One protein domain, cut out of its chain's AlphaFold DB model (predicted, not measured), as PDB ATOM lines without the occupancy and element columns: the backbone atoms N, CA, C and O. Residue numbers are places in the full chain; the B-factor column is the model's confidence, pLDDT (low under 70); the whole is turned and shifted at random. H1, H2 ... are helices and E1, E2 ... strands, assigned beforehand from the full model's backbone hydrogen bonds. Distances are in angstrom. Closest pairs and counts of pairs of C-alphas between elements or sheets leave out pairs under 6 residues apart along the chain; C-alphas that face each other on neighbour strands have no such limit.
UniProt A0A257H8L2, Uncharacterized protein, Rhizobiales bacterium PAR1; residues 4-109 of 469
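This is residues 4 to 109 of the 469 residues of an uncharacterized protein of Rhizobiales bacterium PAR1 (UniProt A0A257H8L2). A small three-stranded sheet has helix H1 over one face, while H2 and H3 meet at a corner well away from it, on the side of the sheet opposite H1. Long loops join H1 to E1, E1 to E2 and H3 to E3, the last of them, residues 91 to 103, leading from H3 back to the sheet, while the links from E2 to H2 and from H2 to H3 are tight. The printed part has 106 residues, in the order H1 E1 E2 H2 H3 E3, and the sheet, E1 - E2 - E3, is all antiparallel. The class is mixed, helices and strands, with 44 residues in named elements, under half. The whole is compact, with a radius of gyration of the C-alphas of 14.6 A and spans of 39 by 33 by 27 A.

Find C-alpha 59 at (114.404, 182.663, 154.905); from there E2, residues 59 to 65, runs 19.6 A. E1 is residues 33 to 35, and E3, residues 104 to 108, runs 13.1 A to C-alpha 108 at (118.881, 180.831, 153.254). H1, residues 4 to 14, begins at C-alpha 4, (124.557, 174.793, 144.074), and spans 15.4 A. H2 is residues 71 to 77, 9.9 A, and H3 residues 80 to 90, 15.2 A.

Look first at inner strand E2, whose pairing is staggered: residues 59 to 63 pair with E3, and 63 to 65 with E1, its hairpin partner. N 61 and O 106 are 3.0 A apart, and N 34 and O 64 2.9 A, both within hydrogen-bond range. H1 is on the sheet at a height of 10.1 A, over E2 and E3, along the strands at 26 degrees to E3 on the local plane; its closest C-alphas to E3 are Tyr 10 and Leu 106, 7.1 A. H2 and H3 only just touch, only at the corner, with 3 pairs of C-alphas within 8 A, the closest Leu 76 and Ala 82 at 6.3 A; they are about perpendicular, 81 degrees. Neither is on the sheet. In H1, H2 and H3 every O i to N i+4 pair is within hydrogen-bond range.

The C-alphas farthest apart, Gly 40 and Pro 81, are 41.5 A apart. The printed part has no cut; the links H1 to E1, E1 to E2 and H3 to E3 are long. Look for pLDDT under 70 at residues 40 to 41 and 45; the mean of the printed part is 85.7.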
ATOM      1  N   SER A   4     125.079 175.558 145.213       87.94
ATOM      2  CA  SER A   4     124.557 174.793 144.074       87.94
ATOM      3  C   SER A   4     124.259 173.339 144.442       87.94
ATOM      4  O   SER A   4     123.213 172.818 144.069       87.94
ATOM      5  N   GLU A   5     125.143 172.709 145.217       89.38
ATOM      6  CA  GLU A   5     124.966 171.339 145.702       89.38
ATOM      7  C   GLU A   5     123.799 171.248 146.695       89.38
ATOM      8  O   GLU A   5     122.972 170.348 146.580       89.38
ATOM      9  N   ALA A   6     123.663 172.225 147.598       89.62
ATOM     10  CA  ALA A   6     122.548 172.286 148.545       89.62
ATOM     11  C   ALA A   6     121.192 172.422 147.844       89.62
ATOM     12  O   ALA A   6     120.233 171.740 148.207       89.62
ATOM     13  N   LEU A   7     121.114 173.263 146.809       91.69
ATOM     14  CA  LEU A   7     119.906 173.405 146.000       91.69
ATOM     15  C   LEU A   7     119.601 172.125 145.216       91.69
ATOM     16  O   LEU A   7     118.460 171.670 145.220       91.69
ATOM     17  N   ALA A   8     120.607 171.518 144.583       92.00
ATOM     18  CA  ALA A   8     120.430 170.264 143.853       92.00
ATOM     19  C   ALA A   8     119.945 169.133 144.774       92.00
ATOM     20  O   ALA A   8     119.005 168.416 144.432       92.00
ATOM     21  N   TRP A   9     120.530 169.019 145.969       91.88
ATOM     22  CA  TRP A   9     120.098 168.072 146.994       91.88
ATOM     23  C   TRP A   9     118.647 168.315 147.421       91.88
ATOM     24  O   TRP A   9     117.851 167.377 147.464       91.88
ATOM     25  N   TYR A  10     118.275 169.573 147.660       92.81
ATOM     26  CA  TYR A  10     116.919 169.945 148.051       92.81
ATOM     27  C   TYR A  10     115.874 169.578 146.985       92.81
ATOM     28  O   TYR A  10     114.843 168.982 147.296       92.81
ATOM     29  N   PHE A  11     116.144 169.874 145.709       92.44
ATOM     30  CA  PHE A  11     115.237 169.514 144.612       92.44
ATOM     31  C   PHE A  11     115.193 168.000 144.347       92.44
ATOM     32  O   PHE A  11     114.133 167.462 144.018       92.44
ATOM     33  N   SER A  12     116.311 167.296 144.544       92.38
ATOM     34  CA  SER A  12     116.346 165.828 144.528       92.38
ATOM     35  C   SER A  12     115.438 165.251 145.616       92.38
ATOM     36  O   SER A  12     114.626 164.368 145.341       92.38
ATOM     37  N   ALA A  13     115.512 165.797 146.831       92.75
ATOM     38  CA  ALA A  13     114.668 165.388 147.944       92.75
ATOM     39  C   ALA A  13     113.176 165.655 147.678       92.75
ATOM     40  O   ALA A  13     112.349 164.784 147.933       92.75
ATOM     41  N   ALA A  14     112.840 166.801 147.074       91.44
ATOM     42  CA  ALA A  14     111.476 167.109 146.628       91.44
ATOM     43  C   ALA A  14     110.933 166.105 145.596       91.44
ATOM     44  O   ALA A  14     109.725 165.925 145.486       91.44
ATOM     45  N   SER A  15     111.824 165.431 144.865       90.88
ATOM     46  CA  SER A  15     111.481 164.388 143.892       90.88
ATOM     47  C   SER A  15     111.461 162.976 144.506       90.88
ATOM     48  O   SER A  15     111.406 161.992 143.773       90.88
ATOM     49  N   GLY A  16     111.555 162.854 145.838       89.31
ATOM     50  CA  GLY A  16     111.577 161.579 146.568       89.31
ATOM     51  C   GLY A  16     112.969 160.959 146.740       89.31
ATOM     52  O   GLY A  16     113.112 159.933 147.399       89.31
ATOM     53  N   ASN A  17     114.018 161.587 146.204       90.44
ATOM     54  CA  ASN A  17     115.390 161.092 146.291       90.44
ATOM     55  C   ASN A  17     116.144 161.784 147.430       90.44
ATOM     56  O   ASN A  17     116.923 162.717 147.204       90.44
ATOM     57  N   VAL A  18     115.916 161.313 148.658       91.12
ATOM     58  CA  VAL A  18     116.578 161.836 149.860       91.12
ATOM     59  C   VAL A  18     117.835 161.024 150.164       91.12
ATOM     60  O   VAL A  18     117.780 159.824 150.425       91.12
ATOM     61  N   ARG A  19     118.993 161.684 150.137       90.75
ATOM     62  CA  ARG A  19     120.293 161.096 150.500       90.75
ATOM     63  C   ARG A  19     120.878 161.844 151.683       90.75
ATOM     64  O   ARG A  19     120.618 163.035 151.818       90.75
ATOM     65  N   LEU A  20     121.671 161.184 152.517       87.06
ATOM     66  CA  LEU A  20     122.332 161.864 153.629       87.06
ATOM     67  C   LEU A  20     123.472 162.760 153.095       87.06
ATOM     68  O   LEU A  20     124.387 162.247 152.448       87.06
ATOM     69  N   PRO A  21     123.446 164.089 153.326       83.81
ATOM     70  CA  PRO A  21     124.524 164.979 152.902       83.81
ATOM     71  C   PRO A  21     125.888 164.551 153.453       83.81
ATOM     72  O   PRO A  21     126.014 164.258 154.638       83.81
ATOM     73  N   GLY A  22     126.921 164.548 152.606       81.94
ATOM     74  CA  GLY A  22     128.295 164.227 153.017       81.94
ATOM     75  C   GLY A  22     128.578 162.743 153.276       81.94
ATOM     76  O   GLY A  22     129.713 162.408 153.603       81.94
ATOM     77  N   VAL A  23     127.593 161.852 153.096       84.00
ATOM     78  CA  VAL A  23     127.760 160.401 153.260       84.00
ATOM     79  C   VAL A  23     127.377 159.681 151.969       84.00
ATOM     80  O   VAL A  23     126.217 159.655 151.556       84.00
ATOM     81  N   SER A  24     128.367 159.077 151.314       80.25
ATOM     82  CA  SER A  24     128.169 158.356 150.055       80.25
ATOM     83  C   SER A  24     127.348 157.079 150.254       80.25
ATOM     84  O   SER A  24     127.622 156.288 151.150       80.25
ATOM     85  N   GLY A  25     126.360 156.853 149.382       80.25
ATOM     86  CA  GLY A  25     125.613 155.590 149.300       80.25
ATOM     87  C   GLY A  25     124.451 155.423 150.284       80.25
ATOM     88  O   GLY A  25     123.717 154.445 150.172       80.25
ATOM     89  N   VAL A  26     124.226 156.368 151.202       86.75
ATOM     90  CA  VAL A  26     123.112 156.286 152.161       86.75
ATOM     91  C   VAL A  26     121.882 157.007 151.611       86.75
ATOM     92  O   VAL A  26     121.801 158.240 151.610       86.75
ATOM     93  N   GLN A  27     120.912 156.223 151.144       86.56
ATOM     94  CA  GLN A  27     119.575 156.699 150.797       86.56
ATOM     95  C   GLN A  27     118.669 156.610 152.026       86.56
ATOM     96  O   GLN A  27     118.587 155.570 152.677       86.56
ATOM     97  N   LEU A  28     118.001 157.713 152.354       86.00
ATOM     98  CA  LEU A  28     117.073 157.779 153.473       86.00
ATOM     99  C   LEU A  28     115.672 157.417 152.987       86.00
ATOM    100  O   LEU A  28     115.214 157.913 151.957       86.00
ATOM    101  N   HIS A  29     114.975 156.578 153.752       83.12
ATOM    102  CA  HIS A  29     113.561 156.319 153.523       83.12
ATOM    103  C   HIS A  29     112.745 157.508 154.042       83.12
ATOM    104  O   HIS A  29     112.381 157.567 155.217       83.12
ATOM    105  N   ALA A  30     112.493 158.478 153.168       82.44
ATOM    106  CA  ALA A  30     111.668 159.633 153.482       82.44
ATOM    107  C   ALA A  30     110.193 159.371 153.126       82.44
ATOM    108  O   ALA A  30     109.915 158.682 152.142       82.44
ATOM    109  N   PRO A  31     109.239 159.922 153.900       85.12
ATOM    110  CA  PRO A  31     107.844 159.980 153.475       85.12
ATOM    111  C   PRO A  31     107.712 160.776 152.172       85.12
ATOM    112  O   PRO A  31     108.625 161.503 151.775       85.12
ATOM    113  N   GLN A  32     106.556 160.682 151.516       89.62
ATOM    114  CA  GLN A  32     106.279 161.556 150.382       89.62
ATOM    115  C   GLN A  32     106.314 163.017 150.850       89.62
ATOM    116  O   GLN A  32     105.626 163.395 151.802       89.62
ATOM    117  N   LEU A  33     107.134 163.820 150.178       92.62
ATOM    118  CA  LEU A  33     107.354 165.220 150.499       92.62
ATOM    119  C   LEU A  33     106.619 166.115 149.501       92.62
ATOM    120  O   LEU A  33     106.637 165.859 148.298       92.62
ATOM    121  N   ALA A  34     106.013 167.191 149.994       91.94
ATOM    122  CA  ALA A  34     105.438 168.247 149.171       91.94
ATOM    123  C   ALA A  34     105.959 169.615 149.624       91.94
ATOM    124  O   ALA A  34     106.232 169.801 150.810       91.94
ATOM    125  N   PRO A  35     106.110 170.588 148.710       90.12
ATOM    126  CA  PRO A  35     106.446 171.949 149.106       90.12
ATOM    127  C   PRO A  35     105.348 172.536 149.998       90.12
ATOM    128  O   PRO A  35     104.170 172.202 149.856       90.12
ATOM    129  N   GLU A  36     105.743 173.437 150.893       86.12
ATOM    130  CA  GLU A  36     104.807 174.255 151.663       86.12
ATOM    131  C   GLU A  36     103.792 174.984 150.754       86.12
ATOM    132  O   GLU A  36     104.062 175.216 149.565       86.12
ATOM    133  N   PRO A  37     102.603 175.350 151.274       83.50
ATOM    134  CA  PRO A  37     101.597 176.040 150.480       83.50
ATOM    135  C   PRO A  37     102.158 177.302 149.818       83.50
ATOM    136  O   PRO A  37     102.920 178.066 150.412       83.50
ATOM    137  N   LYS A  38     101.748 177.558 148.572       80.44
ATOM    138  CA  LYS A  38     102.149 178.768 147.847       80.44
ATOM    139  C   LYS A  38     101.453 179.991 148.449       80.44
ATOM    140  O   LYS A  38     100.417 180.420 147.959       80.44
ATOM    141  N   PHE A  39     102.063 180.602 149.460       70.06
ATOM    142  CA  PHE A  39     101.576 181.843 150.080       70.06
ATOM    143  C   PHE A  39     101.818 183.104 149.221       70.06
ATOM    144  O   PHE A  39     101.568 184.224 149.657       70.06
ATOM    145  N   GLY A  40     102.355 182.956 148.003       69.62
ATOM    146  CA  GLY A  40     102.660 184.053 147.073       69.62
ATOM    147  C   GLY A  40     103.913 184.871 147.425       69.62
ATOM    148  O   GLY A  40     104.494 185.508 146.546       69.62
ATOM    149  N   ARG A  41     104.375 184.831 148.678       69.25
ATOM    150  CA  ARG A  41     105.639 185.411 149.164       69.25
ATOM    151  C   ARG A  41     106.282 184.462 150.180       69.25
ATOM    152  O   ARG A  41     105.592 183.637 150.766       69.25
ATOM    153  N   PHE A  42     107.593 184.585 150.392       70.75
ATOM    154  CA  PHE A  42     108.277 183.825 151.444       70.75
ATOM    155  C   PHE A  42     107.874 184.352 152.822       70.75
ATOM    156  O   PHE A  42     107.915 185.566 153.043       70.75
ATOM    157  N   ALA A  43     107.526 183.448 153.735       71.94
ATOM    158  CA  ALA A  43     107.311 183.789 155.134       71.94
ATOM    159  C   ALA A  43     108.640 184.178 155.806       71.94
ATOM    160  O   ALA A  43     109.707 183.666 155.458       71.94
ATOM    161  N   VAL A  44     108.571 185.092 156.774       74.88
ATOM    162  CA  VAL A  44     109.701 185.485 157.629       74.88
ATOM    163  C   VAL A  44     109.290 185.370 159.091       74.88
ATOM    164  O   VAL A  44     108.101 185.392 159.391       74.88
ATOM    165  N   GLY A  45     110.265 185.269 159.995       66.75
ATOM    166  CA  GLY A  45     109.985 185.192 161.435       66.75
ATOM    167  C   GLY A  45     109.443 183.837 161.891       66.75
ATOM    168  O   GLY A  45     108.931 183.727 162.996       66.75
ATOM    169  N   ARG A  46     109.554 182.797 161.057       72.19
ATOM    170  CA  ARG A  46     109.241 181.432 161.468       72.19
ATOM    171  C   ARG A  46     110.329 180.939 162.417       72.19
ATOM    172  O   ARG A  46     111.483 180.819 162.003       72.19
ATOM    173  N   GLU A  47     109.957 180.648 163.657       73.56
ATOM    174  CA  GLU A  47     110.855 179.991 164.601       73.56
ATOM    175  C   GLU A  47     111.187 178.590 164.080       73.56
ATOM    176  O   GLU A  47     110.315 177.749 163.860       73.56
ATOM    177  N   ALA A  48     112.470 178.364 163.815       84.56
ATOM    178  CA  ALA A  48     112.999 177.059 163.476       84.56
ATOM    179  C   ALA A  48     114.020 176.687 164.552       84.56
ATOM    180  O   ALA A  48     115.016 177.404 164.704       84.56
ATOM    181  N   PRO A  49     113.810 175.584 165.289       85.81
ATOM    182  CA  PRO A  49     114.576 175.286 166.498       85.81
ATOM    183  C   PRO A  49     116.056 174.984 166.213       85.81
ATOM    184  O   PRO A  49     116.906 175.126 167.081       85.81
ATOM    185  N   PHE A  50     116.379 174.642 164.964       85.44
ATOM    186  CA  PHE A  50     117.738 174.409 164.471       85.44
ATOM    187  C   PHE A  50     118.407 175.660 163.874       85.44
ATOM    188  O   PHE A  50     119.544 175.587 163.408       85.44
ATOM    189  N   THR A  51     117.722 176.808 163.823       84.56
ATOM    190  CA  THR A  51     118.329 178.052 163.332       84.56
ATOM    191  C   THR A  51     118.965 178.825 164.479       84.56
ATOM    192  O   THR A  51     118.307 179.254 165.418       84.56
ATOM    193  N   HIS A  52     120.276 179.029 164.397       77.50
ATOM    194  CA  HIS A  52     121.010 179.857 165.347       77.50
ATOM    195  C   HIS A  52     120.800 181.363 165.133       77.50
ATOM    196  O   HIS A  52     120.572 181.838 164.018       77.50
ATOM    197  N   PHE A  53     121.009 182.131 166.207       72.00
ATOM    198  CA  PHE A  53     120.893 183.595 166.246       72.00
ATOM    199  C   PHE A  53     121.693 184.320 165.150       72.00
ATOM    200  O   PHE A  53     121.257 185.349 164.635       72.00
ATOM    201  N   TRP A  54     122.845 183.778 164.735       73.56
ATOM    202  CA  TRP A  54     123.700 184.395 163.716       73.56
ATOM    203  C   TRP A  54     123.084 184.381 162.309       73.56
ATOM    204  O   TRP A  54     123.510 185.158 161.452       73.56
ATOM    205  N   HIS A  55     122.061 183.554 162.059       75.62
ATOM    206  CA  HIS A  55     121.296 183.626 160.813       75.62
ATOM    207  C   HIS A  55     120.503 184.929 160.687       75.62
ATOM    208  O   HIS A  55     120.229 185.348 159.564       75.62
ATOM    209  N   ASN A  56     120.179 185.566 161.821       73.31
ATOM    210  CA  ASN A  56     119.587 186.894 161.915       73.31
ATOM    211  C   ASN A  56     118.395 187.073 160.947       73.31
ATOM    212  O   ASN A  56     118.457 187.838 159.986       73.31
ATOM    213  N   GLY A  57     117.322 186.306 161.152       75.44
ATOM    214  CA  GLY A  57     116.153 186.289 160.262       75.44
ATOM    215  C   GLY A  57     116.386 185.504 158.964       75.44
ATOM    216  O   GLY A  57     116.376 186.101 157.883       75.44
ATOM    217  N   PRO A  58     116.612 184.178 159.039       81.94
ATOM    218  CA  PRO A  58     116.721 183.351 157.847       81.94
ATOM    219  C   PRO A  58     115.395 183.279 157.086       81.94
ATOM    220  O   PRO A  58     114.304 183.361 157.649       81.94
ATOM    221  N   ARG A  59     115.507 183.045 155.783       82.81
ATOM    222  CA  ARG A  59     114.404 182.663 154.905       82.81
ATOM    223  C   ARG A  59     114.378 181.150 154.839       82.81
ATOM    224  O   ARG A  59     115.383 180.537 154.478       82.81
ATOM    225  N   ILE A  60     113.247 180.563 155.192       86.19
ATOM    226  CA  ILE A  60     113.092 179.116 155.253       86.19
ATOM    227  C   ILE A  60     112.037 178.715 154.234       86.19
ATOM    228  O   ILE A  60     110.985 179.341 154.168       86.19
ATOM    229  N   HIS A  61     112.346 177.699 153.438       87.81
ATOM    230  CA  HIS A  61     111.386 177.042 152.561       87.81
ATOM    231  C   HIS A  61     111.357 175.556 152.900       87.81
ATOM    232  O   HIS A  61     112.408 174.913 152.987       87.81
ATOM    233  N   GLN A  62     110.166 175.008 153.114       89.88
ATOM    234  CA  GLN A  62     110.009 173.667 153.659       89.88
ATOM    235  C   GLN A  62     109.414 172.682 152.650       89.88
ATOM    236  O   GLN A  62     108.491 173.001 151.903       89.88
ATOM    237  N   LEU A  63     109.940 171.457 152.672       92.62
ATOM    238  CA  LEU A  63     109.249 170.268 152.192       92.62
ATOM    239  C   LEU A  63     108.616 169.564 153.390       92.62
ATOM    240  O   LEU A  63     109.328 169.180 154.322       92.62
ATOM    241  N   LEU A  64     107.298 169.421 153.354       92.44
ATOM    242  CA  LEU A  64     106.486 168.804 154.392       92.44
ATOM    243  C   LEU A  64     106.192 167.341 154.044       92.44
ATOM    244  O   LEU A  64     105.892 167.050 152.880       92.44
ATOM    245  N   PRO A  65     106.211 166.426 155.024       91.81
ATOM    246  CA  PRO A  65     105.675 165.089 154.834       91.81
ATOM    247  C   PRO A  65     104.153 165.172 154.667       91.81
ATOM    248  O   PRO A  65     103.457 165.710 155.525       91.81
ATOM    249  N   ILE A  66     103.618 164.630 153.571       90.81
ATOM    250  CA  ILE A  66     102.155 164.582 153.359       90.81
ATOM    251  C   ILE A  66     101.504 163.346 153.982       90.81
ATOM    252  O   ILE A  66     100.283 163.205 153.978       90.81
ATOM    253  N   THR A  67     102.320 162.442 154.517       88.00
ATOM    254  CA  THR A  67     101.879 161.268 155.262       88.00
ATOM    255  C   THR A  67     102.179 161.450 156.747       88.00
ATOM    256  O   THR A  67     103.227 162.013 157.076       88.00
ATOM    257  N   PRO A  68     101.333 160.923 157.649       83.75
ATOM    258  CA  PRO A  68     101.589 160.973 159.082       83.75
ATOM    259  C   PRO A  68     102.949 160.385 159.465       83.75
ATOM    260  O   PRO A  68     103.432 159.420 158.868       83.75
ATOM    261  N   THR A  69     103.534 160.950 160.516       79.94
ATOM    262  CA  THR A  69     104.793 160.492 161.097       79.94
ATOM    263  C   THR A  69     104.709 159.010 161.503       79.94
ATOM    264  O   THR A  69     103.742 158.631 162.170       79.94
ATOM    265  N   PRO A  70     105.708 158.167 161.160       83.19
ATOM    266  CA  PRO A  70     105.690 156.739 161.476       83.19
ATOM    267  C   PRO A  70     105.488 156.449 162.969       83.19
ATOM    268  O   PRO A  70     106.020 157.153 163.830       83.19
ATOM    269  N   SER A  71     104.795 155.352 163.284       82.81
ATOM    270  CA  SER A  71     104.471 154.953 164.665       82.81
ATOM    271  C   SER A  71     105.703 154.777 165.563       82.81
ATOM    272  O   SER A  71     105.640 155.053 166.757       82.81
ATOM    273  N   LEU A  72     106.852 154.379 165.004       83.94
ATOM    274  CA  LEU A  72     108.121 154.311 165.739       83.94
ATOM    275  C   LEU A  72     108.577 155.683 166.248       83.94
ATOM    276  O   LEU A  72     109.003 155.800 167.391       83.94
ATOM    277  N   VAL A  73     108.439 156.727 165.432       83.50
ATOM    278  CA  VAL A  73     108.775 158.098 165.836       83.50
ATOM    279  C   VAL A  73     107.745 158.622 166.841       83.50
ATOM    280  O   VAL A  73     108.115 159.301 167.793       83.50
ATOM    281  N   GLN A  74     106.469 158.240 166.709       81.88
ATOM    282  CA  GLN A  74     105.458 158.545 167.730       81.88
ATOM    283  C   GLN A  74     105.792 157.906 169.086       81.88
ATOM    284  O   GLN A  74     105.645 158.556 170.114       81.88
ATOM    285  N   LYS A  75     106.319 156.674 169.109       86.56
ATOM    286  CA  LYS A  75     106.797 156.037 170.348       86.56
ATOM    287  C   LYS A  75     107.974 156.787 170.974       86.56
ATOM    288  O   LYS A  75     108.041 156.878 172.196       86.56
ATOM    289  N   LEU A  76     108.871 157.362 170.167       86.19
ATOM    290  CA  LEU A  76     109.971 158.189 170.683       86.19
ATOM    291  C   LEU A  76     109.462 159.450 171.392       86.19
ATOM    292  O   LEU A  76     110.038 159.830 172.407       86.19
ATOM    293  N   LYS A  77     108.349 160.049 170.937       84.50
ATOM    294  CA  LYS A  77     107.714 161.194 171.624       84.50
ATOM    295  C   LYS A  77     107.292 160.887 173.062       84.50
ATOM    296  O   LYS A  77     107.224 161.803 173.876       84.50
ATOM    297  N   LEU A  78     107.001 159.621 173.359       84.44
ATOM    298  CA  LEU A  78     106.574 159.157 174.683       84.44
ATOM    299  C   LEU A  78     107.757 158.781 175.587       84.44
ATOM    300  O   LEU A  78     107.579 158.562 176.780       84.44
ATOM    301  N   SER A  79     108.969 158.688 175.038       89.44
ATOM    302  CA  SER A  79     110.157 158.286 175.784       89.44
ATOM    303  C   SER A  79     110.918 159.514 176.283       89.44
ATOM    304  O   SER A  79     111.701 160.108 175.542       89.44
ATOM    305  N   GLU A  80     110.735 159.872 177.557       89.69
ATOM    306  CA  GLU A  80     111.516 160.945 178.197       89.69
ATOM    307  C   GLU A  80     113.039 160.760 178.044       89.69
ATOM    308  O   GLU A  80     113.708 161.732 177.685       89.69
ATOM    309  N   PRO A  81     113.619 159.547 178.213       93.19
ATOM    310  CA  PRO A  81     115.053 159.353 178.004       93.19
ATOM    311  C   PRO A  81     115.503 159.674 176.575       93.19
ATOM    312  O   PRO A  81     116.560 160.271 176.387       93.19
ATOM    313  N   ALA A  82     114.706 159.305 175.566       88.94
ATOM    314  CA  ALA A  82     115.041 159.574 174.172       88.94
ATOM    315  C   ALA A  82     114.963 161.070 173.848       88.94
ATOM    316  O   ALA A  82     115.851 161.594 173.178       88.94
ATOM    317  N   ARG A  83     113.934 161.765 174.351       91.31
ATOM    318  CA  ARG A  83     113.784 163.220 174.188       91.31
ATOM    319  C   ARG A  83     114.946 163.972 174.813       91.31
ATOM    320  O   ARG A  83     115.565 164.785 174.138       91.31
ATOM    321  N   LYS A  84     115.300 163.624 176.053       93.06
ATOM    322  CA  LYS A  84     116.434 164.227 176.754       93.06
ATOM    323  C   LYS A  84     117.748 163.993 176.010       93.06
ATOM    324  O   LYS A  84     118.513 164.929 175.817       93.06
ATOM    325  N   TRP A  85     117.985 162.770 175.530       94.81
ATOM    326  CA  TRP A  85     119.173 162.474 174.730       94.81
ATOM    327  C   TRP A  85     119.219 163.308 173.439       94.81
ATOM    328  O   TRP A  85     120.268 163.850 173.100       94.81
ATOM    329  N   LEU A  86     118.096 163.444 172.727       91.69
ATOM    330  CA  LEU A  86     118.018 164.266 171.515       91.69
ATOM    331  C   LEU A  86     118.278 165.742 171.817       91.69
ATOM    332  O   LEU A  86     119.062 166.365 171.110       91.69
ATOM    333  N   GLU A  87     117.676 166.278 172.873       92.06
ATOM    334  CA  GLU A  87     117.869 167.663 173.299       92.06
ATOM    335  C   GLU A  87     119.329 167.952 173.664       92.06
ATOM    336  O   GLU A  87     119.901 168.929 173.184       92.06
ATOM    337  N   GLU A  88     119.973 167.061 174.422       94.19
ATOM    338  CA  GLU A  88     121.383 167.189 174.810       94.19
ATOM    339  C   GLU A  88     122.340 167.140 173.606       94.19
ATOM    340  O   GLU A  88     123.372 167.810 173.616       94.19
ATOM    341  N   ASN A  89     122.011 166.371 172.561       93.38
ATOM    342  CA  ASN A  89     122.886 166.185 171.398       93.38
ATOM    343  C   ASN A  89     122.592 167.148 170.235       93.38
ATOM    344  O   ASN A  89     123.490 167.443 169.448       93.38
ATOM    345  N   LEU A  90     121.354 167.630 170.099       88.88
ATOM    346  CA  LEU A  90     120.933 168.541 169.025       88.88
ATOM    347  C   LEU A  90     120.831 169.999 169.488       88.88
ATOM    348  O   LEU A  90     120.798 170.899 168.649       88.88
ATOM    349  N   GLY A  91     120.781 170.242 170.801       88.88
ATOM    350  CA  GLY A  91     120.563 171.564 171.391       88.88
ATOM    351  C   GLY A  91     119.099 172.019 171.394       88.88
ATOM    352  O   GLY A  91     118.832 173.173 171.723       88.88
ATOM    353  N   PHE A  92     118.163 171.148 171.005       89.75
ATOM    354  CA  PHE A  92     116.713 171.362 171.063       89.75
ATOM    355  C   PHE A  92     115.970 170.018 171.028       89.75
ATOM    356  O   PHE A  92     116.500 169.043 170.496       89.75
ATOM    357  N   ASP A  93     114.734 169.965 171.533       90.69
ATOM    358  CA  ASP A  93     113.869 168.785 171.403       90.69
ATOM    359  C   ASP A  93     113.158 168.774 170.031       90.69
ATOM    360  O   ASP A  93     112.203 169.532 169.828       90.69
ATOM    361  N   PRO A  94     113.563 167.924 169.065       87.88
ATOM    362  CA  PRO A  94     112.908 167.869 167.760       87.88
ATOM    363  C   PRO A  94     111.476 167.329 167.843       87.88
ATOM    364  O   PRO A  94     110.680 167.574 166.941       87.88
ATOM    365  N   LEU A  95     111.135 166.596 168.908       89.75
ATOM    366  CA  LEU A  95     109.829 165.972 169.100       89.75
ATOM    367  C   LEU A  95     108.789 166.945 169.675       89.75
ATOM    368  O   LEU A  95     107.612 166.589 169.735       89.75
ATOM    369  N   ALA A  96     109.208 168.159 170.052       88.00
ATOM    370  CA  ALA A  96     108.328 169.253 170.454       88.00
ATOM    371  C   ALA A  96     107.718 170.024 169.266       88.00
ATOM    372  O   ALA A  96     106.771 170.781 169.468       88.00
ATOM    373  N   PHE A  97     108.233 169.831 168.044       88.06
ATOM    374  CA  PHE A  97     107.812 170.587 166.862       88.06
ATOM    375  C   PHE A  97     107.358 169.669 165.725       88.06
ATOM    376  O   PHE A  97     108.140 169.249 164.864       88.06
ATOM    377  N   ASP A  98     106.067 169.363 165.714       86.31
ATOM    378  CA  ASP A  98     105.464 168.399 164.793       86.31
ATOM    379  C   ASP A  98     105.618 168.788 163.327       86.31
ATOM    380  O   ASP A  98     105.827 167.926 162.476       86.31
ATOM    381  N   GLU A  99     105.588 170.084 163.036       84.69
ATOM    382  CA  GLU A  99     105.774 170.613 161.697       84.69
ATOM    383  C   GLU A  99     107.182 170.368 161.149       84.69
ATOM    384  O   GLU A  99     107.347 170.342 159.932       84.69
ATOM    385  N   TRP A 100     108.200 170.177 161.994       88.00
ATOM    386  CA  TRP A 100     109.582 169.936 161.558       88.00
ATOM    387  C   TRP A 100     109.929 168.447 161.460       88.00
ATOM    388  O   TRP A 100     110.880 168.082 160.764       88.00
ATOM    389  N   LEU A 101     109.147 167.567 162.089       88.12
ATOM    390  CA  LEU A 101     109.395 166.128 162.070       88.12
ATOM    391  C   LEU A 101     109.229 165.543 160.666       88.12
ATOM    392  O   LEU A 101     108.178 165.656 160.044       88.12
ATOM    393  N   GLY A 102     110.285 164.897 160.162       85.69
ATOM    394  CA  GLY A 102     110.293 164.301 158.820       85.69
ATOM    395  C   GLY A 102     110.303 165.318 157.675       85.69
ATOM    396  O   GLY A 102     110.202 164.925 156.514       85.69
ATOM    397  N   SER A 103     110.440 166.606 157.989       90.31
ATOM    398  CA  SER A 103     110.515 167.678 157.007       90.31
ATOM    399  C   SER A 103     111.942 167.951 156.551       90.31
ATOM    400  O   SER A 103     112.911 167.668 157.254       90.31
ATOM    401  N   ILE A 104     112.068 168.583 155.385       91.50
ATOM    402  CA  ILE A 104     113.345 169.097 154.885       91.50
ATOM    403  C   ILE A 104     113.238 170.607 154.717       91.50
ATOM    404  O   ILE A 104     112.397 171.106 153.970       91.50
ATOM    405  N   ALA A 105     114.111 171.341 155.399       90.06
ATOM    406  CA  ALA A 105     114.154 172.795 155.354       90.06
ATOM    407  C   ALA A 105     115.340 173.284 154.515       90.06
ATOM    408  O   ALA A 105     116.487 172.904 154.749       90.06
ATOM    409  N   LEU A 106     115.070 174.175 153.562       88.44
ATOM    410  CA  LEU A 106     116.081 174.999 152.915       88.44
ATOM    411  C   LEU A 106     116.174 176.322 153.671       88.44
ATOM    412  O   LEU A 106     115.251 177.132 153.619       88.44
ATOM    413  N   VAL A 107     117.296 176.540 154.352       87.00
ATOM    414  CA  VAL A 107     117.565 177.764 155.115       87.00
ATOM    415  C   VAL A 107     118.525 178.642 154.322       87.00
ATOM    416  O   VAL A 107     119.660 178.255 154.048       87.00
ATOM    417  N   ALA A 108     118.080 179.841 153.959       83.62
ATOM    418  CA  ALA A 108     118.881 180.831 153.254       83.62
ATOM    419  C   ALA A 108     118.973 182.130 154.071       83.62
ATOM    420  O   ALA A 108     117.979 182.561 154.652       83.62
ATOM    421  N   PRO A 109     120.133 182.801 154.117       83.62
ATOM    422  CA  PRO A 109     120.235 184.099 154.775       83.62
ATOM    423  C   PRO A 109     119.463 185.191 154.011       83.62
ATOM    424  O   PRO A 109     119.166 185.041 152.821       83.62
TER     425      PRO A 109